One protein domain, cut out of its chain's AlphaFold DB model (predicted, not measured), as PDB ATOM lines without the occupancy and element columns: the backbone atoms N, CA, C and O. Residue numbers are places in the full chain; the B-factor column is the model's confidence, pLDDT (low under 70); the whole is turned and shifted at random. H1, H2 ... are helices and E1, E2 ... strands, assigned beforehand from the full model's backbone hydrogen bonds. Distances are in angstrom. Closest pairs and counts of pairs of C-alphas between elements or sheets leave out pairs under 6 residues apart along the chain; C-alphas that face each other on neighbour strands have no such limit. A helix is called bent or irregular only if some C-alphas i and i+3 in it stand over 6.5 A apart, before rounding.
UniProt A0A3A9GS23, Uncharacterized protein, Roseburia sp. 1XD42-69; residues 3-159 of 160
ATOM      1  N   LYS A   3      49.615  17.110  52.707       80.69
ATOM      2  CA  LYS A   3      48.821  18.339  52.727       80.69
ATOM      3  C   LYS A   3      47.731  18.233  51.662       80.69
ATOM      4  O   LYS A   3      48.035  18.105  50.481       80.69
ATOM      5  N   CYS A   4      46.471  18.271  52.085       78.06
ATOM      6  CA  CYS A   4      45.318  18.275  51.189       78.06
ATOM      7  C   CYS A   4      44.747  19.691  51.104       78.06
ATOM      8  O   CYS A   4      44.329  20.242  52.120       78.06
ATOM      9  N   GLU A   5      44.754  20.282  49.910       82.00
ATOM     10  CA  GLU A   5      44.177  21.607  49.644       82.00
ATOM     11  C   GLU A   5      42.780  21.517  49.005       82.00
ATOM     12  O   GLU A   5      42.133  22.539  48.785       82.00
ATOM     13  N   ALA A   6      42.299  20.304  48.714       76.19
ATOM     14  CA  ALA A   6      40.957  20.064  48.201       76.19
ATOM     15  C   ALA A   6      39.915  20.171  49.331       76.19
ATOM     16  O   ALA A   6      39.852  19.321  50.218       76.19
ATOM     17  N   GLU A   7      39.074  21.207  49.269       67.44
ATOM     18  CA  GLU A   7      38.168  21.628  50.354       67.44
ATOM     19  C   GLU A   7      37.166  20.551  50.803       67.44
ATOM     20  O   GLU A   7      36.822  20.481  51.978       67.44
ATOM     21  N   ASN A   8      36.743  19.664  49.897       74.25
ATOM     22  CA  ASN A   8      35.750  18.622  50.185       74.25
ATOM     23  C   ASN A   8      36.361  17.227  50.382       74.25
ATOM     24  O   ASN A   8      35.635  16.234  50.339       74.25
ATOM     25  N   TYR A   9      37.680  17.120  50.558       78.25
ATOM     26  CA  TYR A   9      38.369  15.836  50.686       78.25
ATOM     27  C   TYR A   9      38.885  15.594  52.101       78.25
ATOM     28  O   TYR A   9      39.645  16.382  52.657       78.25
ATOM     29  N   VAL A  10      38.513  14.442  52.655       82.31
ATOM     30  CA  VAL A  10      38.974  13.961  53.956       82.31
ATOM     31  C   VAL A  10      40.014  12.873  53.721       82.31
ATOM     32  O   VAL A  10      39.728  11.862  53.077       82.31
ATOM     33  N   CYS A  11      41.227  13.080  54.236       83.75
ATOM     34  CA  CYS A  11      42.312  12.107  54.163       83.75
ATOM     35  C   CYS A  11      42.404  11.306  55.461       83.75
ATOM     36  O   CYS A  11      42.570  11.864  56.543       83.75
ATOM     37  N   SER A  12      42.335   9.985  55.341       81.88
ATOM     38  CA  SER A  12      42.465   9.037  56.446       81.88
ATOM     39  C   SER A  12      43.565   8.026  56.147       81.88
ATOM     40  O   SER A  12      43.731   7.600  55.001       81.88
ATOM     41  N   ARG A  13      44.310   7.625  57.178       78.88
ATOM     42  CA  ARG A  13      45.301   6.555  57.059       78.88
ATOM     43  C   ARG A  13      44.598   5.207  57.203       78.88
ATOM     44  O   ARG A  13      43.938   4.970  58.210       78.88
ATOM     45  N   TYR A  14      44.755   4.343  56.208       75.44
ATOM     46  CA  TYR A  14      44.263   2.969  56.223       75.44
ATOM     47  C   TYR A  14      45.462   2.038  56.088       75.44
ATOM     48  O   TYR A  14      46.104   1.998  55.041       75.44
ATOM     49  N   GLN A  15      45.773   1.313  57.166       74.25
ATOM     50  CA  GLN A  15      46.970   0.471  57.259       74.25
ATOM     51  C   GLN A  15      48.243   1.289  56.943       74.25
ATOM     52  O   GLN A  15      48.557   2.230  57.677       74.25
ATOM     53  N   ASN A  16      48.933   0.986  55.837       75.12
ATOM     54  CA  ASN A  16      50.127   1.702  55.374       75.12
ATOM     55  C   ASN A  16      49.856   2.745  54.280       75.12
ATOM     56  O   ASN A  16      50.777   3.460  53.894       75.12
ATOM     57  N   LYS A  17      48.609   2.888  53.826       81.56
ATOM     58  CA  LYS A  17      48.230   3.784  52.729       81.56
ATOM     59  C   LYS A  17      47.492   5.015  53.251       81.56
ATOM     60  O   LYS A  17      46.859   4.987  54.313       81.56
ATOM     61  N   ILE A  18      47.541   6.107  52.495       84.88
ATOM     62  CA  ILE A  18      46.676   7.272  52.726       84.88
ATOM     63  C   ILE A  18      45.573   7.268  51.687       84.88
ATOM     64  O   ILE A  18      45.839   7.204  50.489       84.88
ATOM     65  N   ILE A  19      44.333   7.356  52.161       85.94
ATOM     66  CA  ILE A  19      43.156   7.434  51.307       85.94
ATOM     67  C   ILE A  19      42.480   8.777  51.537       85.94
ATOM     68  O   ILE A  19      42.058   9.075  52.656       85.94
ATOM     69  N   CYS A  20      42.361   9.567  50.477       85.50
ATOM     70  CA  CYS A  20      41.634  10.828  50.472       85.50
ATOM     71  C   CYS A  20      40.320  10.648  49.718       85.50
ATOM     72  O   CYS A  20      40.310  10.336  48.525       85.50
ATOM     73  N   MET A  21      39.205  10.825  50.420       85.88
ATOM     74  CA  MET A  21      37.859  10.610  49.890       85.88
ATOM     75  C   MET A  21      37.057  11.901  49.940       85.88
ATOM     76  O   MET A  21      37.216  12.704  50.855       85.88
ATOM     77  N   ASN A  22      36.142  12.072  48.992       79.56
ATOM     78  CA  ASN A  22      35.214  13.191  49.022       79.56
ATOM     79  C   ASN A  22      34.213  13.031  50.188       79.56
ATOM     80  O   ASN A  22      33.392  12.108  50.186       79.56
ATOM     81  N   GLY A  23      34.277  13.939  51.164       74.75
ATOM     82  CA  GLY A  23      33.448  13.948  52.375       74.75
ATOM     83  C   GLY A  23      31.961  14.190  52.106       74.75
ATOM     84  O   GLY A  23      31.115  13.785  52.901       74.75
ATOM     85  N   THR A  24      31.606  14.744  50.942       75.19
ATOM     86  CA  THR A  24      30.201  14.916  50.523       75.19
ATOM     87  C   THR A  24      29.453  13.582  50.531       75.19
ATOM     88  O   THR A  24      28.301  13.513  50.943       75.19
ATOM     89  N   PHE A  25      30.122  12.494  50.139       75.06
ATOM     90  CA  PHE A  25      29.518  11.162  50.061       75.06
ATOM     91  C   PHE A  25      29.528  10.388  51.383       75.06
ATOM     92  O   PHE A  25      28.976   9.291  51.443       75.06
ATOM     93  N   GLN A  26      30.105  10.971  52.437       74.88
ATOM     94  CA  GLN A  26      29.960  10.496  53.815       74.88
ATOM     95  C   GLN A  26      28.716  11.092  54.493       74.88
ATOM     96  O   GLN A  26      28.299  10.628  55.552       74.88
ATOM     97  N   SER A  27      28.107  12.117  53.887       74.31
ATOM     98  CA  SER A  27      26.886  12.741  54.396       74.31
ATOM     99  C   SER A  27      25.652  11.864  54.145       74.31
ATOM    100  O   SER A  27      25.630  11.069  53.200       74.31
ATOM    101  N   PRO A  28      24.583  12.007  54.952       77.06
ATOM    102  CA  PRO A  28      23.348  11.274  54.725       77.06
ATOM    103  C   PRO A  28      22.765  11.524  53.318       77.06
ATOM    104  O   PRO A  28      22.853  12.642  52.801       77.06
ATOM    105  N   PRO A  29      22.102  10.522  52.700       73.31
ATOM    106  CA  PRO A  29      21.663  10.588  51.301       73.31
ATOM    107  C   PRO A  29      20.786  11.794  50.937       73.31
ATOM    108  O   PRO A  29      20.831  12.258  49.801       73.31
ATOM    109  N   TRP A  30      19.999  12.317  51.883       72.94
ATOM    110  CA  TRP A  30      19.130  13.474  51.650       72.94
ATOM    111  C   TRP A  30      19.917  14.785  51.465       72.94
ATOM    112  O   TRP A  30      19.506  15.622  50.669       72.94
ATOM    113  N   LEU A  31      21.075  14.948  52.119       73.56
ATOM    114  CA  LEU A  31      21.941  16.120  51.921       73.56
ATOM    115  C   LEU A  31      22.587  16.095  50.538       73.56
ATOM    116  O   LEU A  31      22.645  17.115  49.858       73.56
ATOM    117  N   ILE A  32      23.009  14.908  50.096       73.62
ATOM    118  CA  ILE A  32      23.558  14.690  48.751       73.62
ATOM    119  C   ILE A  32      22.488  14.978  47.694       73.62
ATOM    120  O   ILE A  32      22.781  15.571  46.655       73.62
ATOM    121  N   LEU A  33      21.240  14.604  47.977       71.75
ATOM    122  CA  LEU A  33      20.089  14.910  47.135       71.75
ATOM    123  C   LEU A  33      19.861  16.424  47.025       71.75
ATOM    124  O   LEU A  33      19.777  16.937  45.912       71.75
ATOM    125  N   CYS A  34      19.841  17.150  48.144       72.38
ATOM    126  CA  CYS A  34      19.710  18.610  48.144       72.38
ATOM    127  C   CYS A  34      20.859  19.297  47.396       72.38
ATOM    128  O   CYS A  34      20.609  20.174  46.572       72.38
ATOM    129  N   ALA A  35      22.101  18.869  47.629       73.06
ATOM    130  CA  ALA A  35      23.270  19.399  46.934       73.06
ATOM    131  C   ALA A  35      23.202  19.136  45.420       73.06
ATOM    132  O   ALA A  35      23.513  20.025  44.632       73.06
ATOM    133  N   SER A  36      22.721  17.956  45.015       69.50
ATOM    134  CA  SER A  36      22.533  17.603  43.601       69.50
ATOM    135  C   SER A  36      21.455  18.448  42.921       69.50
ATOM    136  O   SER A  36      21.581  18.749  41.740       69.50
ATOM    137  N   VAL A  37      20.396  18.837  43.639       71.31
ATOM    138  CA  VAL A  37      19.359  19.746  43.116       71.31
ATOM    139  C   VAL A  37      19.887  21.181  43.045       71.31
ATOM    140  O   VAL A  37      19.685  21.863  42.042       71.31
ATOM    141  N   LEU A  38      20.613  21.637  44.069       70.12
ATOM    142  CA  LEU A  38      21.231  22.965  44.086       70.12
ATOM    143  C   LEU A  38      22.257  23.135  42.961       70.12
ATOM    144  O   LEU A  38      22.245  24.174  42.307       70.12
ATOM    145  N   SER A  39      23.067  22.114  42.665       65.06
ATOM    146  CA  SER A  39      24.024  22.155  41.549       65.06
ATOM    147  C   SER A  39      23.349  22.228  40.174       65.06
ATOM    148  O   SER A  39      23.969  22.642  39.203       65.06
ATOM    149  N   MET A  40      22.077  21.826  40.065       63.75
ATOM    150  CA  MET A  40      21.301  22.007  38.831       63.75
ATOM    151  C   MET A  40      20.795  23.442  38.668       63.75
ATOM    152  O   MET A  40      20.677  23.916  37.541       63.75
ATOM    153  N   LEU A  41      20.483  24.125  39.774       64.62
ATOM    154  CA  LEU A  41      19.997  25.511  39.773       64.62
ATOM    155  C   LEU A  41      21.140  26.524  39.655       64.62
ATOM    156  O   LEU A  41      20.982  27.573  39.035       64.62
ATOM    157  N   LEU A  42      22.285  26.197  40.247       64.69
ATOM    158  CA  LEU A  42      23.510  26.980  40.223       64.69
ATOM    159  C   LEU A  42      24.603  26.091  39.628       64.69
ATOM    160  O   LEU A  42      25.261  25.371  40.383       64.69
ATOM    161  N   PRO A  43      24.769  26.087  38.292       52.19
ATOM    162  CA  PRO A  43      25.836  25.341  37.646       52.19
ATOM    163  C   PRO A  43      27.169  26.009  37.986       52.19
ATOM    164  O   PRO A  43      27.689  26.825  37.227       52.19
ATOM    165  N   ASP A  44      27.706  25.700  39.162       44.25
ATOM    166  CA  ASP A  44      29.088  26.002  39.474       44.25
ATOM    167  C   ASP A  44      29.982  24.943  38.818       44.25
ATOM    168  O   ASP A  44      29.668  23.750  38.766       44.25
ATOM    169  N   ILE A  45      31.126  25.376  38.300       43.34
ATOM    170  CA  ILE A  45      32.050  24.560  37.494       43.34
ATOM    171  C   ILE A  45      32.652  23.410  38.335       43.34
ATOM    172  O   ILE A  45      33.146  22.411  37.794       43.34
ATOM    173  N   HIS A  46      32.528  23.502  39.661       44.47
ATOM    174  CA  HIS A  46      32.928  22.506  40.653       44.47
ATOM    175  C   HIS A  46      31.873  21.409  40.910       44.47
ATOM    176  O   HIS A  46      31.808  20.862  42.009       44.47
ATOM    177  N   ASP A  47      31.076  21.075  39.885       50.09
ATOM    178  CA  ASP A  47      30.092  19.986  39.860       50.09
ATOM    179  C   ASP A  47      30.511  18.756  40.677       50.09
ATOM    180  O   ASP A  47      31.603  18.196  40.525       50.09
ATOM    181  N   ILE A  48      29.560  18.245  41.449       54.84
ATOM    182  CA  ILE A  48      29.586  16.908  42.033       54.84
ATOM    183  C   ILE A  48      29.622  15.904  40.875       54.84
ATOM    184  O   ILE A  48      28.584  15.506  40.351       54.84
ATOM    185  N   LYS A  49      30.821  15.542  40.410       65.69
ATOM    186  CA  LYS A  49      30.950  14.708  39.212       65.69
ATOM    187  C   LYS A  49      30.847  13.231  39.572       65.69
ATOM    188  O   LYS A  49      29.836  12.601  39.286       65.69
ATOM    189  N   ILE A  50      31.806  12.688  40.303       69.69
ATOM    190  CA  ILE A  50      31.844  11.277  40.708       69.69
ATOM    191  C   ILE A  50      32.488  11.216  42.097       69.69
ATOM    192  O   ILE A  50      33.335  12.066  42.385       69.69
ATOM    193  N   PRO A  51      32.132  10.248  42.965       79.81
ATOM    194  CA  PRO A  51      32.818  10.026  44.238       79.81
ATOM    195  C   PRO A  51      34.240   9.486  44.024       79.81
ATOM    196  O   PRO A  51      34.543   8.340  44.343       79.81
ATOM    197  N   LEU A  52      35.112  10.304  43.444       82.81
ATOM    198  CA  LEU A  52      36.500   9.962  43.193       82.81
ATOM    199  C   LEU A  52      37.265   9.994  44.514       82.81
ATOM    200  O   LEU A  52      37.165  10.962  45.271       82.81
ATOM    201  N   ALA A  53      38.036   8.953  44.771       85.19
ATOM    202  CA  ALA A  53      38.987   8.864  45.859       85.19
ATOM    203  C   ALA A  53      40.403   8.713  45.301       85.19
ATOM    204  O   ALA A  53      40.615   8.230  44.185       85.19
ATOM    205  N   LEU A  54      41.366   9.134  46.109       86.62
ATOM    206  CA  LEU A  54      42.787   9.023  45.837       86.62
ATOM    207  C   LEU A  54      43.414   8.089  46.871       86.62
ATOM    208  O   LEU A  54      43.198   8.269  48.069       86.62
ATOM    209  N   MET A  55      44.204   7.126  46.409       85.81
ATOM    210  CA  MET A  55      45.044   6.269  47.242       85.81
ATOM    211  C   MET A  55      46.514   6.607  47.000       85.81
ATOM    212  O   MET A  55      46.947   6.666  45.852       85.81
ATOM    213  N   ILE A  56      47.277   6.798  48.075       84.81
ATOM    214  CA  ILE A  56      48.730   6.996  48.061       84.81
ATOM    215  C   ILE A  56      49.359   5.816  48.803       84.81
ATOM    216  O   ILE A  56      49.034   5.586  49.973       84.81
ATOM    217  N   GLU A  57      50.216   5.062  48.116       78.75
ATOM    218  CA  GLU A  57      50.780   3.807  48.632       78.75
ATOM    219  C   GLU A  57      52.058   4.025  49.447       78.75
ATOM    220  O   GLU A  57      52.241   3.372  50.470       78.75
ATOM    221  N   GLU A  58      52.889   4.996  49.057       68.56
ATOM    222  CA  GLU A  58      54.154   5.305  49.729       68.56
ATOM    223  C   GLU A  58      54.342   6.815  49.916       68.56
ATOM    224  O   GLU A  58      54.149   7.622  48.999       68.56
ATOM    225  N   ILE A  59      54.733   7.198  51.135       64.50
ATOM    226  CA  ILE A  59      54.995   8.584  51.533       64.50
ATOM    227  C   ILE A  59      56.502   8.726  51.736       64.50
ATOM    228  O   ILE A  59      56.989   8.786  52.863       64.50
ATOM    229  N   GLU A  60      57.258   8.739  50.644       57.66
ATOM    230  CA  GLU A  60      58.710   8.955  50.713       57.66
ATOM    231  C   GLU A  60      59.071  10.431  50.956       57.66
ATOM    232  O   GLU A  60      60.150  10.745  51.455       57.66
ATOM    233  N   LYS A  61      58.168  11.357  50.601       68.81
ATOM    234  CA  LYS A  61      58.352  12.815  50.681       68.81
ATOM    235  C   LYS A  61      57.069  13.512  51.127       68.81
ATOM    236  O   LYS A  61      56.033  12.881  51.340       68.81
ATOM    237  N   ASP A  62      57.133  14.831  51.280       75.19
ATOM    238  CA  ASP A  62      55.936  15.648  51.460       75.19
ATOM    239  C   ASP A  62      55.058  15.584  50.205       75.19
ATOM    240  O   ASP A  62      55.488  15.949  49.111       75.19
ATOM    241  N   VAL A  63      53.832  15.085  50.370       78.62
ATOM    242  CA  VAL A  63      52.850  14.933  49.292       78.62
ATOM    243  C   VAL A  63      51.832  16.057  49.401       78.62
ATOM    244  O   VAL A  63      51.232  16.255  50.462       78.62
ATOM    245  N   VAL A  64      51.611  16.777  48.304       82.12
ATOM    246  CA  VAL A  64      50.595  17.834  48.224       82.12
ATOM    247  C   VAL A  64      49.530  17.425  47.216       82.12
ATOM    248  O   VAL A  64      49.843  17.103  46.067       82.12
ATOM    249  N   ILE A  65      48.278  17.438  47.669       81.94
ATOM    250  CA  ILE A  65      47.084  17.243  46.846       81.94
ATOM    251  C   ILE A  65      46.479  18.624  46.620       81.94
ATOM    252  O   ILE A  65      46.013  19.253  47.574       81.94
ATOM    253  N   ASP A  66      46.519  19.103  45.379       80.12
ATOM    254  CA  ASP A  66      45.975  20.416  45.032       80.12
ATOM    255  C   ASP A  66      44.432  20.416  45.000       80.12
ATOM    256  O   ASP A  66      43.767  19.382  45.123       80.12
ATOM    257  N   LYS A  67      43.840  21.595  44.789       77.94
ATOM    258  CA  LYS A  67      42.379  21.779  44.682       77.94
ATOM    259  C   LYS A  67      41.721  20.959  43.560       77.94
ATOM    260  O   LYS A  67      40.518  20.723  43.605       77.94
ATOM    261  N   ASN A  68      42.495  20.534  42.562       72.50
ATOM    262  CA  ASN A  68      42.050  19.745  41.414       72.50
ATOM    263  C   ASN A  68      42.364  18.249  41.570       72.50
ATOM    264  O   ASN A  68      42.300  17.515  40.582       72.50
ATOM    265  N   LEU A  69      42.717  17.803  42.781       74.00
ATOM    266  CA  LEU A  69      43.132  16.434  43.099       74.00
ATOM    267  C   LEU A  69      44.416  15.982  42.400       74.00
ATOM    268  O   LEU A  69      44.698  14.786  42.373       74.00
ATOM    269  N   LYS A  70      45.221  16.905  41.865       79.38
ATOM    270  CA  LYS A  70      46.537  16.556  41.338       79.38
ATOM    271  C   LYS A  70      47.485  16.302  42.496       79.38
ATOM    272  O   LYS A  70      47.589  17.099  43.428       79.38
ATOM    273  N   VAL A  71      48.200  15.191  42.396       80.12
ATOM    274  CA  VAL A  71      49.181  14.769  43.389       80.12
ATOM    275  C   VAL A  71      50.565  15.213  42.948       80.12
ATOM    276  O   VAL A  71      50.982  14.962  41.817       80.12
ATOM    277  N   THR A  72      51.288  15.854  43.858       81.31
ATOM    278  CA  THR A  72      52.703  16.200  43.698       81.31
ATOM    279  C   THR A  72      53.507  15.632  44.864       81.31
ATOM    280  O   THR A  72      52.983  15.478  45.965       81.31
ATOM    281  N   GLY A  73      54.772  15.282  44.624       72.81
ATOM    282  CA  GLY A  73      55.666  14.731  45.653       72.81
ATOM    283  C   GLY A  73      55.724  13.200  45.725       72.81
ATOM    284  O   GLY A  73      56.593  12.672  46.412       72.81
ATOM    285  N   THR A  74      54.876  12.479  44.983       75.06
ATOM    286  CA  THR A  74      54.948  11.014  44.826       75.06
ATOM    287  C   THR A  74      54.409  10.574  43.462       75.06
ATOM    288  O   THR A  74      53.539  11.237  42.895       75.06
ATOM    289  N   ILE A  75      54.930   9.462  42.937       75.06
ATOM    290  CA  ILE A  75      54.422   8.788  41.727       75.06
ATOM    291  C   ILE A  75      53.563   7.558  42.060       75.06
ATOM    292  O   ILE A  75      52.849   7.060  41.195       75.06
ATOM    293  N   HIS A  76      53.593   7.093  43.314       83.31
ATOM    294  CA  HIS A  76      52.885   5.899  43.778       83.31
ATOM    295  C   HIS A  76      51.490   6.262  44.295       83.31
ATOM    296  O   HIS A  76      51.197   6.197  45.493       83.31
ATOM    297  N   TYR A  77      50.630   6.698  43.373       84.44
ATOM    298  CA  TYR A  77      49.238   7.021  43.664       84.44
ATOM    299  C   TYR A  77      48.289   6.466  42.601       84.44
ATOM    300  O   TYR A  77      48.648   6.293  41.437       84.44
ATOM    301  N   SER A  78      47.048   6.209  42.998       85.25
ATOM    302  CA  SER A  78      45.990   5.768  42.091       85.25
ATOM    303  C   SER A  78      44.655   6.417  42.437       85.25
ATOM    304  O   SER A  78      44.358   6.715  43.595       85.25
ATOM    305  N   TYR A  79      43.842   6.643  41.407       85.94
ATOM    306  CA  TYR A  79      42.470   7.110  41.560       85.94
ATOM    307  C   TYR A  79      41.508   5.933  41.469       85.94
ATOM    308  O   TYR A  79      41.638   5.076  40.592       85.94
ATOM    309  N   PHE A  80      40.507   5.919  42.336       87.50
ATOM    310  CA  PHE A  80      39.471   4.896  42.334       87.50
ATOM    311  C   PHE A  80      38.155   5.468  42.849       87.50
ATOM    312  O   PHE A  80      38.097   6.588  43.351       87.50
ATOM    313  N   ILE A  81      37.081   4.700  42.728       87.25
ATOM    314  CA  ILE A  81      35.768   5.068  43.246       87.25
ATOM    315  C   ILE A  81      35.426   4.113  44.396       87.25
ATOM    316  O   ILE A  81      35.315   2.908  44.152       87.25
ATOM    317  N   PRO A  82      35.229   4.598  45.637       88.00
ATOM    318  CA  PRO A  82      34.782   3.752  46.733       88.00
ATOM    319  C   PRO A  82      33.393   3.181  46.438       88.00
ATOM    320  O   PRO A  82      32.455   3.925  46.137       88.00
ATOM    321  N   GLU A  83      33.241   1.862  46.544       88.44
ATOM    322  CA  GLU A  83      31.993   1.165  46.204       88.44
ATOM    323  C   GLU A  83      30.777   1.691  46.995       88.44
ATOM    324  O   GLU A  83      29.680   1.838  46.452       88.44
ATOM    325  N   GLU A  84      30.966   2.011  48.277       85.56
ATOM    326  CA  GLU A  84      29.912   2.539  49.149       85.56
ATOM    327  C   GLU A  84      29.432   3.918  48.679       85.56
ATOM    328  O   GLU A  84      28.232   4.138  48.501       85.56
ATOM    329  N   HIS A  85      30.370   4.815  48.365       87.00
ATOM    330  CA  HIS A  85      30.052   6.136  47.830       87.00
ATOM    331  C   HIS A  85      29.428   6.039  46.430       87.00
ATOM    332  O   HIS A  85      28.486   6.771  46.121       87.00
ATOM    333  N   PHE A  86      29.881   5.095  45.597       86.69
ATOM    334  CA  PHE A  86      29.282   4.829  44.287       86.69
ATOM    335  C   PHE A  86      27.816   4.396  44.399       86.69
ATOM    336  O   PHE A  86      26.971   4.879  43.643       86.69
ATOM    337  N   LYS A  87      27.482   3.522  45.358       85.88
ATOM    338  CA  LYS A  87      26.091   3.102  45.608       85.88
ATOM    339  C   LYS A  87      25.207   4.287  45.996       85.88
ATOM    340  O   LYS A  87      24.078   4.374  45.512       85.88
ATOM    341  N   ILE A  88      25.712   5.193  46.833       83.38
ATOM    342  CA  ILE A  88      24.989   6.404  47.242       83.38
ATOM    343  C   ILE A  88      24.792   7.339  46.046       83.38
ATOM    344  O   ILE A  88      23.659   7.733  45.765       83.38
ATOM    345  N   TRP A  89      25.856   7.626  45.293       84.81
ATOM    346  CA  TRP A  89      25.803   8.452  44.082       84.81
ATOM    347  C   TRP A  89      24.814   7.887  43.051       84.81
ATOM    348  O   TRP A  89      23.963   8.607  42.533       84.81
ATOM    349  N   LYS A  90      24.839   6.569  42.817       83.75
ATOM    350  CA  LYS A  90      23.925   5.899  41.882       83.75
ATOM    351  C   LYS A  90      22.459   6.012  42.314       83.75
ATOM    352  O   LYS A  90      21.587   6.115  41.460       83.75
ATOM    353  N   LYS A  91      22.164   5.966  43.616       82.50
ATOM    354  CA  LYS A  91      20.782   6.053  44.126       82.50
ATOM    355  C   LYS A  91      20.248   7.481  44.209       82.50
ATOM    356  O   LYS A  91      19.039   7.663  44.176       82.50
ATOM    357  N   THR A  92      21.130   8.464  44.346       80.88
ATOM    358  CA  THR A  92      20.757   9.872  44.517       80.88
ATOM    359  C   THR A  92      20.900  10.606  43.192       80.88
ATOM    360  O   THR A  92      19.915  10.796  42.484       80.88
ATOM    361  N   PHE A  93      22.134  10.927  42.808       78.50
ATOM    362  CA  PHE A  93      22.458  11.691  41.611       78.50
ATOM    363  C   PHE A  93      21.880  11.058  40.341       78.50
ATOM    364  O   PHE A  93      21.095  11.693  39.642       78.50
ATOM    365  N   LEU A  94      22.207   9.793  40.049       80.81
ATOM    366  CA  LEU A  94      21.812   9.194  38.770       80.81
ATOM    367  C   LEU A  94      20.287   9.115  38.616       80.81
ATOM    368  O   LEU A  94      19.771   9.439  37.551       80.81
ATOM    369  N   VAL A  95      19.572   8.709  39.670       83.25
ATOM    370  CA  VAL A  95      18.106   8.601  39.636       83.25
ATOM    371  C   VAL A  95      17.479   9.963  39.350       83.25
ATOM    372  O   VAL A  95      16.686  10.075  38.423       83.25
ATOM    373  N   ILE A  96      17.875  11.004  40.084       82.75
ATOM    374  CA  ILE A  96      17.301  12.350  39.946       82.75
ATOM    375  C   ILE A  96      17.559  12.918  38.553       82.75
ATOM    376  O   ILE A  96      16.633  13.380  37.888       82.75
ATOM    377  N   TRP A  97      18.808  12.858  38.096       84.62
ATOM    378  CA  TRP A  97      19.193  13.437  36.815       84.62
ATOM    379  C   TRP A  97      18.513  12.721  35.647       84.62
ATOM    380  O   TRP A  97      18.017  13.379  34.734       84.62
ATOM    381  N   VAL A  98      18.412  11.388  35.698       87.31
ATOM    382  CA  VAL A  98      17.678  10.610  34.687       87.31
ATOM    383  C   VAL A  98      16.180  10.917  34.736       87.31
ATOM    384  O   VAL A  98      15.577  11.107  33.683       87.31
ATOM    385  N   SER A  99      15.573  11.025  35.920       89.12
ATOM    386  CA  SER A  99      14.160  11.405  36.048       89.12
ATOM    387  C   SER A  99      13.878  12.787  35.455       89.12
ATOM    388  O   SER A  99      12.910  12.939  34.714       89.12
ATOM    389  N   ILE A 100      14.737  13.774  35.718       87.94
ATOM    390  CA  ILE A 100      14.606  15.128  35.162       87.94
ATOM    391  C   ILE A 100      14.781  15.114  33.646       87.94
ATOM    392  O   ILE A 100      14.011  15.758  32.938       87.94
ATOM    393  N   PHE A 101      15.743  14.348  33.133       91.12
ATOM    394  CA  PHE A 101      15.923  14.178  31.695       91.12
ATOM    395  C   PHE A 101      14.676  13.579  31.029       91.12
ATOM    396  O   PHE A 101      14.196  14.117  30.032       91.12
ATOM    397  N   CYS A 102      14.104  12.517  31.605       94.44
ATOM    398  CA  CYS A 102      12.872  11.908  31.103       94.44
ATOM    399  C   CYS A 102      11.694  12.892  31.129       94.44
ATOM    400  O   CYS A 102      10.990  13.016  30.129       94.44
ATOM    401  N   LEU A 103      11.508  13.629  32.232       94.25
ATOM    402  CA  LEU A 103      10.475  14.667  32.332       94.25
ATOM    403  C   LEU A 103      10.674  15.763  31.278       94.25
ATOM    404  O   LEU A 103       9.717  16.151  30.611       94.25
ATOM    405  N   GLY A 104      11.912  16.218  31.082       93.56
ATOM    406  CA  GLY A 104      12.263  17.205  30.064       93.56
ATOM    407  C   GLY A 104      11.931  16.735  28.646       93.56
ATOM    408  O   GLY A 104      11.349  17.495  27.870       93.56
ATOM    409  N   ILE A 105      12.202  15.463  28.323       95.88
ATOM    410  CA  ILE A 105      11.803  14.855  27.042       95.88
ATOM    411  C   ILE A 105      10.280  14.841  26.901       95.88
ATOM    412  O   ILE A 105       9.772  15.254  25.860       95.88
ATOM    413  N   SER A 106       9.547  14.391  27.924       96.75
ATOM    414  CA  SER A 106       8.080  14.325  27.877       96.75
ATOM    415  C   SER A 106       7.446  15.701  27.668       96.75
ATOM    416  O   SER A 106       6.564  15.845  26.823       96.75
ATOM    417  N   VAL A 107       7.922  16.724  28.384       96.12
ATOM    418  CA  VAL A 107       7.443  18.105  28.223       96.12
ATOM    419  C   VAL A 107       7.825  18.656  26.848       96.12
ATOM    420  O   VAL A 107       6.993  19.274  26.191       96.12
ATOM    421  N   SER A 108       9.044  18.387  26.370       95.56
ATOM    422  CA  SER A 108       9.474  18.802  25.027       95.56
ATOM    423  C   SER A 108       8.602  18.174  23.935       95.56
ATOM    424  O   SER A 108       8.193  18.869  23.011       95.56
ATOM    425  N   ALA A 109       8.276  16.883  24.053       96.25
ATOM    426  CA  ALA A 109       7.401  16.186  23.113       96.25
ATOM    427  C   ALA A 109       5.976  16.761  23.123       96.25
ATOM    428  O   ALA A 109       5.384  16.944  22.060       96.25
ATOM    429  N   LEU A 110       5.451  17.096  24.306       96.44
ATOM    430  CA  LEU A 110       4.145  17.739  24.447       96.44
ATOM    431  C   LEU A 110       4.124  19.133  23.805       96.44
ATOM    432  O   LEU A 110       3.222  19.430  23.028       96.44
ATOM    433  N   LEU A 111       5.124  19.974  24.085       95.31
ATOM    434  CA  LEU A 111       5.223  21.317  23.500       95.31
ATOM    435  C   LEU A 111       5.399  21.263  21.981       95.31
ATOM    436  O   LEU A 111       4.776  22.044  21.268       95.31
ATOM    437  N   PHE A 112       6.196  20.316  21.482       94.81
ATOM    438  CA  PHE A 112       6.346  20.086  20.048       94.81
ATOM    439  C   PHE A 112       5.021  19.673  19.402       94.81
ATOM    440  O   PHE A 112       4.654  20.208  18.360       94.81
ATOM    441  N   TYR A 113       4.274  18.764  20.037       95.69
ATOM    442  CA  TYR A 113       2.953  18.362  19.561       95.69
ATOM    443  C   TYR A 113       1.980  19.547  19.499       95.69
ATOM    444  O   TYR A 113       1.312  19.726  18.482       95.69
ATOM    445  N   ILE A 114       1.919  20.376  20.547       94.69
ATOM    446  CA  ILE A 114       1.067  21.575  20.556       94.69
ATOM    447  C   ILE A 114       1.491  22.525  19.429       94.69
ATOM    448  O   ILE A 114       0.648  22.924  18.640       94.69
ATOM    449  N   PHE A 115       2.790  22.804  19.286       93.44
ATOM    450  CA  PHE A 115       3.315  23.709  18.258       93.44
ATOM    451  C   PHE A 115       3.004  23.260  16.822       93.44
ATOM    452  O   PHE A 115       2.736  24.091  15.959       93.44
ATOM    453  N   VAL A 116       3.037  21.952  16.546       94.25
ATOM    454  CA  VAL A 116       2.718  21.413  15.213       94.25
ATOM    455  C   VAL A 116       1.232  21.571  14.877       94.25
ATOM    456  O   VAL A 116       0.902  21.824  13.720       94.25
ATOM    457  N   ASN A 117       0.342  21.420  15.861       94.31
ATOM    458  CA  ASN A 117      -1.102  21.550  15.644       94.31
ATOM    459  C   ASN A 117      -1.569  23.013  15.671       94.31
ATOM    460  O   ASN A 117      -2.451  23.391  14.906       94.31
ATOM    461  N   GLU A 118      -0.958  23.833  16.522       92.44
ATOM    462  CA  GLU A 118      -1.271  25.246  16.719       92.44
ATOM    463  C   GLU A 118       0.044  26.045  16.755       92.44
ATOM    464  O   GLU A 118       0.656  26.200  17.817       92.44
ATOM    465  N   PRO A 119       0.522  26.527  15.587       88.50
ATOM    466  CA  PRO A 119       1.804  27.215  15.479       88.50
ATOM    467  C   PRO A 119       1.776  28.570  16.190       88.50
ATOM    468  O   PRO A 119       1.413  29.595  15.614       88.50
ATOM    469  N   ASP A 120       2.190  28.566  17.453       94.81
ATOM    470  CA  ASP A 120       2.310  29.752  18.293       94.81
ATOM    471  C   ASP A 120       3.775  30.032  18.663       94.81
ATOM    472  O   ASP A 120       4.553  29.133  19.006       94.81
ATOM    473  N   VAL A 121       4.165  31.308  18.601       92.56
ATOM    474  CA  VAL A 121       5.550  31.743  18.844       92.56
ATOM    475  C   VAL A 121       5.968  31.498  20.297       92.56
ATOM    476  O   VAL A 121       7.115  31.111  20.536       92.56
ATOM    477  N   PHE A 122       5.069  31.674  21.269       93.50
ATOM    478  CA  PHE A 122       5.377  31.434  22.681       93.50
ATOM    479  C   PHE A 122       5.550  29.942  22.971       93.50
ATOM    480  O   PHE A 122       6.473  29.569  23.706       93.50
ATOM    481  N   VAL A 123       4.729  29.083  22.362       93.69
ATOM    482  CA  VAL A 123       4.889  27.620  22.458       93.69
ATOM    483  C   VAL A 123       6.212  27.183  21.823       93.69
ATOM    484  O   VAL A 123       6.967  26.428  22.442       93.69
ATOM    485  N   GLY A 124       6.552  27.715  20.644       92.62
ATOM    486  CA  GLY A 124       7.821  27.431  19.965       92.62
ATOM    487  C   GLY A 124       9.053  27.872  20.769       92.62
ATOM    488  O   GLY A 124      10.008  27.105  20.917       92.62
ATOM    489  N   ALA A 125       9.025  29.074  21.355       94.62
ATOM    490  CA  ALA A 125      10.099  29.562  22.222       94.62
ATOM    491  C   ALA A 125      10.244  28.706  23.492       94.62
ATOM    492  O   ALA A 125      11.359  28.335  23.872       94.62
ATOM    493  N   SER A 126       9.121  28.336  24.113       94.12
ATOM    494  CA  SER A 126       9.099  27.468  25.297       94.12
ATOM    495  C   SER A 126       9.677  26.087  24.990       94.12
ATOM    496  O   SER A 126      10.502  25.585  25.755       94.12
ATOM    497  N   PHE A 127       9.316  25.500  23.843       95.31
ATOM    498  CA  PHE A 127       9.913  24.255  23.358       95.31
ATOM    499  C   PHE A 127      11.435  24.380  23.236       95.31
ATOM    500  O   PHE A 127      12.154  23.546  23.783       95.31
ATOM    501  N   GLY A 128      11.933  25.437  22.586       93.06
ATOM    502  CA  GLY A 128      13.371  25.658  22.413       93.06
ATOM    503  C   GLY A 128      14.134  25.732  23.740       93.06
ATOM    504  O   GLY A 128      15.181  25.097  23.884       93.06
ATOM    505  N   ILE A 129      13.589  26.444  24.732       93.81
ATOM    506  CA  ILE A 129      14.197  26.569  26.067       93.81
ATOM    507  C   ILE A 129      14.217  25.216  26.786       93.81
ATOM    508  O   ILE A 129      15.274  24.777  27.248       93.81
ATOM    509  N   VAL A 130      13.069  24.537  26.873       94.31
ATOM    510  CA  VAL A 130      12.956  23.255  27.590       94.31
ATOM    511  C   VAL A 130      13.815  22.182  26.922       94.31
ATOM    512  O   VAL A 130      14.524  21.443  27.613       94.31
ATOM    513  N   PHE A 131      13.820  22.125  25.591       93.81
ATOM    514  CA  PHE A 131      14.653  21.199  24.833       93.81
ATOM    515  C   PHE A 131      16.145  21.483  25.043       93.81
ATOM    516  O   PHE A 131      16.910  20.557  25.320       93.81
ATOM    517  N   GLY A 132      16.561  22.754  24.992       91.56
ATOM    518  CA  GLY A 132      17.944  23.160  25.259       91.56
ATOM    519  C   GLY A 132      18.416  22.754  26.660       91.56
ATOM    520  O   GLY A 132      19.478  22.146  26.802       91.56
ATOM    521  N   MET A 133      17.599  22.999  27.687       89.75
ATOM    522  CA  MET A 133      17.893  22.577  29.063       89.75
ATOM    523  C   MET A 133      17.967  21.049  29.187       89.75
ATOM    524  O   MET A 133      18.911  20.516  29.772       89.75
ATOM    525  N   THR A 134      17.022  20.330  28.579       91.69
ATOM    526  CA  THR A 134      17.001  18.856  28.563       91.69
ATOM    527  C   THR A 134      18.257  18.289  27.895       91.69
ATOM    528  O   THR A 134      18.856  17.335  28.396       91.69
ATOM    529  N   PHE A 135      18.710  18.904  26.801       89.56
ATOM    530  CA  PHE A 135      19.942  18.524  26.116       89.56
ATOM    531  C   PHE A 135      21.184  18.720  26.999       89.56
ATOM    532  O   PHE A 135      22.034  17.829  27.060       89.56
ATOM    533  N   LEU A 136      21.280  19.839  27.727       86.69
ATOM    534  CA  LEU A 136      22.375  20.080  28.676       86.69
ATOM    535  C   LEU A 136      22.401  19.030  29.794       86.69
ATOM    536  O   LEU A 136      23.461  18.471  30.077       86.69
ATOM    537  N   VAL A 137      21.242  18.695  30.366       85.81
ATOM    538  CA  VAL A 137      21.112  17.624  31.369       85.81
ATOM    539  C   VAL A 137      21.579  16.280  30.794       85.81
ATOM    540  O   VAL A 137      22.399  15.596  31.413       85.81
ATOM    541  N   GLY A 138      21.130  15.925  29.586       87.44
ATOM    542  CA  GLY A 138      21.543  14.697  28.901       87.44
ATOM    543  C   GLY A 138      23.054  14.632  28.650       87.44
ATOM    544  O   GLY A 138      23.690  13.605  28.905       87.44
ATOM    545  N   ARG A 139      23.657  15.751  28.227       85.31
ATOM    546  CA  ARG A 139      25.112  15.876  28.063       85.31
ATOM    547  C   ARG A 139      25.843  15.645  29.383       85.31
ATOM    548  O   ARG A 139      26.829  14.908  29.393       85.31
ATOM    549  N   THR A 140      25.376  16.234  30.482       82.62
ATOM    550  CA  THR A 140      25.992  16.044  31.802       82.62
ATOM    551  C   THR A 140      25.958  14.578  32.216       82.62
ATOM    552  O   THR A 140      27.008  14.028  32.552       82.62
ATOM    553  N   ILE A 141      24.804  13.910  32.101       84.75
ATOM    554  CA  ILE A 141      24.667  12.472  32.395       84.75
ATOM    555  C   ILE A 141      25.678  11.656  31.574       84.75
ATOM    556  O   ILE A 141      26.413  10.832  32.127       84.75
ATOM    557  N   PHE A 142      25.769  11.914  30.268       84.88
ATOM    558  CA  PHE A 142      26.701  11.216  29.382       84.88
ATOM    559  C   PHE A 142      28.172  11.440  29.771       84.88
ATOM    560  O   PHE A 142      28.954  10.486  29.825       84.88
ATOM    561  N   CYS A 143      28.555  12.681  30.084       82.19
ATOM    562  CA  CYS A 143      29.900  13.004  30.555       82.19
ATOM    563  C   CYS A 143      30.250  12.247  31.844       82.19
ATOM    564  O   CYS A 143      31.347  11.692  31.922       82.19
ATOM    565  N   GLN A 144      29.326  12.144  32.805       81.38
ATOM    566  CA  GLN A 144      29.566  11.363  34.024       81.38
ATOM    567  C   GLN A 144      29.777   9.877  33.718       81.38
ATOM    568  O   GLN A 144      30.732   9.278  34.208       81.38
ATOM    569  N   PHE A 145      28.967   9.276  32.843       82.62
ATOM    570  CA  PHE A 145      29.178   7.881  32.438       82.62
ATOM    571  C   PHE A 145      30.524   7.649  31.749       82.62
ATOM    572  O   PHE A 145      31.151   6.609  31.964       82.62
ATOM    573  N   LYS A 146      30.990   8.608  30.944       81.56
ATOM    574  CA  LYS A 146      32.315   8.531  30.321       81.56
ATOM    575  C   LYS A 146      33.423   8.536  31.375       81.56
ATOM    576  O   LYS A 146      34.342   7.732  31.271       81.56
ATOM    577  N   ILE A 147      33.323   9.404  32.382       78.44
ATOM    578  CA  ILE A 147      34.318   9.497  33.457       78.44
ATOM    579  C   ILE A 147      34.277   8.242  34.347       78.44
ATOM    580  O   ILE A 147      35.331   7.719  34.693       78.44
ATOM    581  N   LEU A 148      33.095   7.688  34.644       82.69
ATOM    582  CA  LEU A 148      32.964   6.437  35.408       82.69
ATOM    583  C   LEU A 148      33.735   5.269  34.783       82.69
ATOM    584  O   LEU A 148      34.274   4.444  35.509       82.69
ATOM    585  N   ARG A 149      33.810   5.199  33.448       82.12
ATOM    586  CA  ARG A 149      34.558   4.142  32.746       82.12
ATOM    587  C   ARG A 149      36.078   4.252  32.899       82.12
ATOM    588  O   ARG A 149      36.767   3.298  32.560       82.12
ATOM    589  N   LEU A 150      36.598   5.392  33.358       81.38
ATOM    590  CA  LEU A 150      38.036   5.618  33.523       81.38
ATOM    591  C   LEU A 150      38.577   5.098  34.858       81.38
ATOM    592  O   LEU A 150      39.788   4.957  34.996       81.38
ATOM    593  N   TYR A 151      37.708   4.835  35.834       83.69
ATOM    594  CA  TYR A 151      38.123   4.535  37.200       83.69
ATOM    595  C   TYR A 151      37.573   3.197  37.678       83.69
ATOM    596  O   TYR A 151      36.411   2.860  37.456       83.69
ATOM    597  N   ASN A 152      38.411   2.454  38.398       84.81
ATOM    598  CA  ASN A 152      37.998   1.209  39.031       84.81
ATOM    599  C   ASN A 152      37.123   1.494  40.256       84.81
ATOM    600  O   ASN A 152      37.410   2.391  41.051       84.81
ATOM    601  N   ILE A 153      36.070   0.693  40.425       85.94
ATOM    602  CA  ILE A 153      35.237   0.700  41.627       85.94
ATOM    603  C   ILE A 153      35.836  -0.309  42.604       85.94
ATOM    604  O   ILE A 153      35.907  -1.498  42.296       85.94
ATOM    605  N   ILE A 154      36.281   0.164  43.766       85.94
ATOM    606  CA  ILE A 154      36.997  -0.653  44.752       85.94
ATOM    607  C   ILE A 154      36.288  -0.544  46.101       85.94
ATOM    608  O   ILE A 154      35.896   0.539  46.541       85.94
ATOM    609  N   SER A 155      36.113  -1.682  46.769       84.31
ATOM    610  CA  SER A 155      35.629  -1.717  48.148       84.31
ATOM    611  C   SER A 155      36.768  -1.370  49.100       84.31
ATOM    612  O   SER A 155      37.837  -1.969  49.002       84.31
ATOM    613  N   LEU A 156      36.540  -0.472  50.066       77.19
ATOM    614  CA  LEU A 156      37.544  -0.136  51.089       77.19
ATOM    615  C   LEU A 156      37.994  -1.369  51.891       77.19
ATOM    616  O   LEU A 156      39.125  -1.417  52.357       77.19
ATOM    617  N   LYS A 157      37.137  -2.395  51.997       77.44
ATOM    618  CA  LYS A 157      37.452  -3.683  52.642       77.44
ATOM    619  C   LYS A 157      38.472  -4.528  51.873       77.44
ATOM    620  O   LYS A 157      39.062  -5.421  52.461       77.44
ATOM    621  N   ASN A 158      38.657  -4.253  50.582       73.62
ATOM    622  CA  ASN A 158      39.581  -4.973  49.704       73.62
ATOM    623  C   ASN A 158      40.903  -4.213  49.499       73.62
ATOM    624  O   ASN A 158      41.732  -4.643  48.699       73.62
ATOM    625  N   ILE A 159      41.087  -3.071  50.173       70.50
ATOM    626  CA  ILE A 159      42.343  -2.322  50.144       70.50
ATOM    627  C   ILE A 159      43.264  -2.921  51.214       70.50
ATOM    628  O   ILE A 159      43.116  -2.630  52.400       70.50
TER     629      ILE A 159
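What this domain is: This is residues 3 to 159 of the 160 residues of an uncharacterized protein of Roseburia sp. 1XD42-69 (UniProt A0A3A9GS23). A small, strongly twisted sheet of five strands forms a head at one end of a long helical hairpin, H3 and H4, which run side by side and make most of the length. The short helix H2 packs on H3 near the head, E4 makes a small separate patch with residues 3 to 4 and 71 to 72, and the hairpin's tip, residues 117 to 122, sticks out. The printed part has 157 residues with four named helices and six named strands, in the order E1 E2 H1 H2 E3 E4 E5 H3 H4 E6; the sheet's order is E1, E2, E3, E5, E6, mixed, and the class is mixed, helices and strands. The whole is loose, a rod of 71 by 27 by 25 A with a radius of gyration of the C-alphas of 20.1 A.

Where its parts are: In the sheet, E1 is residues 9 to 14, from C-alpha 9 at (38.369, 15.836, 50.686), E2 residues 17 to 22, 16.5 A long, E3 residues 53 to 56, E5 residues 77 to 82 and E6 residues 152 to 154, ending at C-alpha 154 at (36.997, -0.653, 44.752). E4 is residues 63 to 65. H1 is residues 23 to 26, and H2 is residues 29 to 41, 18.9 A. H3, residues 83 to 117, spans 49.4 A to C-alpha 117 at (-1.102, 21.550, 15.644), with a kink of 27 degrees near residue 90; it is neither bent nor irregular, but only just: C-alphas 91 and 94 are 6.3 A apart. H4, residues 121 to 148, spans 40.8 A.

How they stand to each other: E1 and E2 form an antiparallel hairpin, with N 10 and O 21 2.8 A apart. E2 and E3 are antiparallel, N 20 to O 54 2.9 A, and so are E3 and E5, N 55 to O 78 2.8 A. E5 and E6 are parallel, N 81 to O 152 2.9 A; E5, H3, H4 and E6 make a strand-helix-strand unit, two parallel neighbour strands with helices between, its crossover right-handed. E4 pairs with no named strand. H3 only grazes the sheet with residues 83 to 86, and H1 only grazes it too. H3 and H4, a helical hairpin, touch at a shallow tilt of 24 degrees, opposite ways, closest at the C-alphas of Gly 104 and Thr 134, 5.2 A. H2 touches residues 88 to 93 of H3, the same way at a steep tilt of 41 degrees, closest at the C-alphas of Leu 33 and Thr 92, 5.7 A. In H4 every O i to N i+4 pair is within hydrogen-bond range, in H2 8 of 9 and in H3 29 of 31; H1 is too short for such a pair.

The domain as a whole: The C-alphas farthest apart, of Glu 60 and Glu 118, are 70.8 A apart. The printed part has no cut; H2 to E3 and E4 to E5 are long links. The mean pLDDT of the printed part is 81.3, with residues 7, 36, 39 to 50 and 58 to 61 under 70.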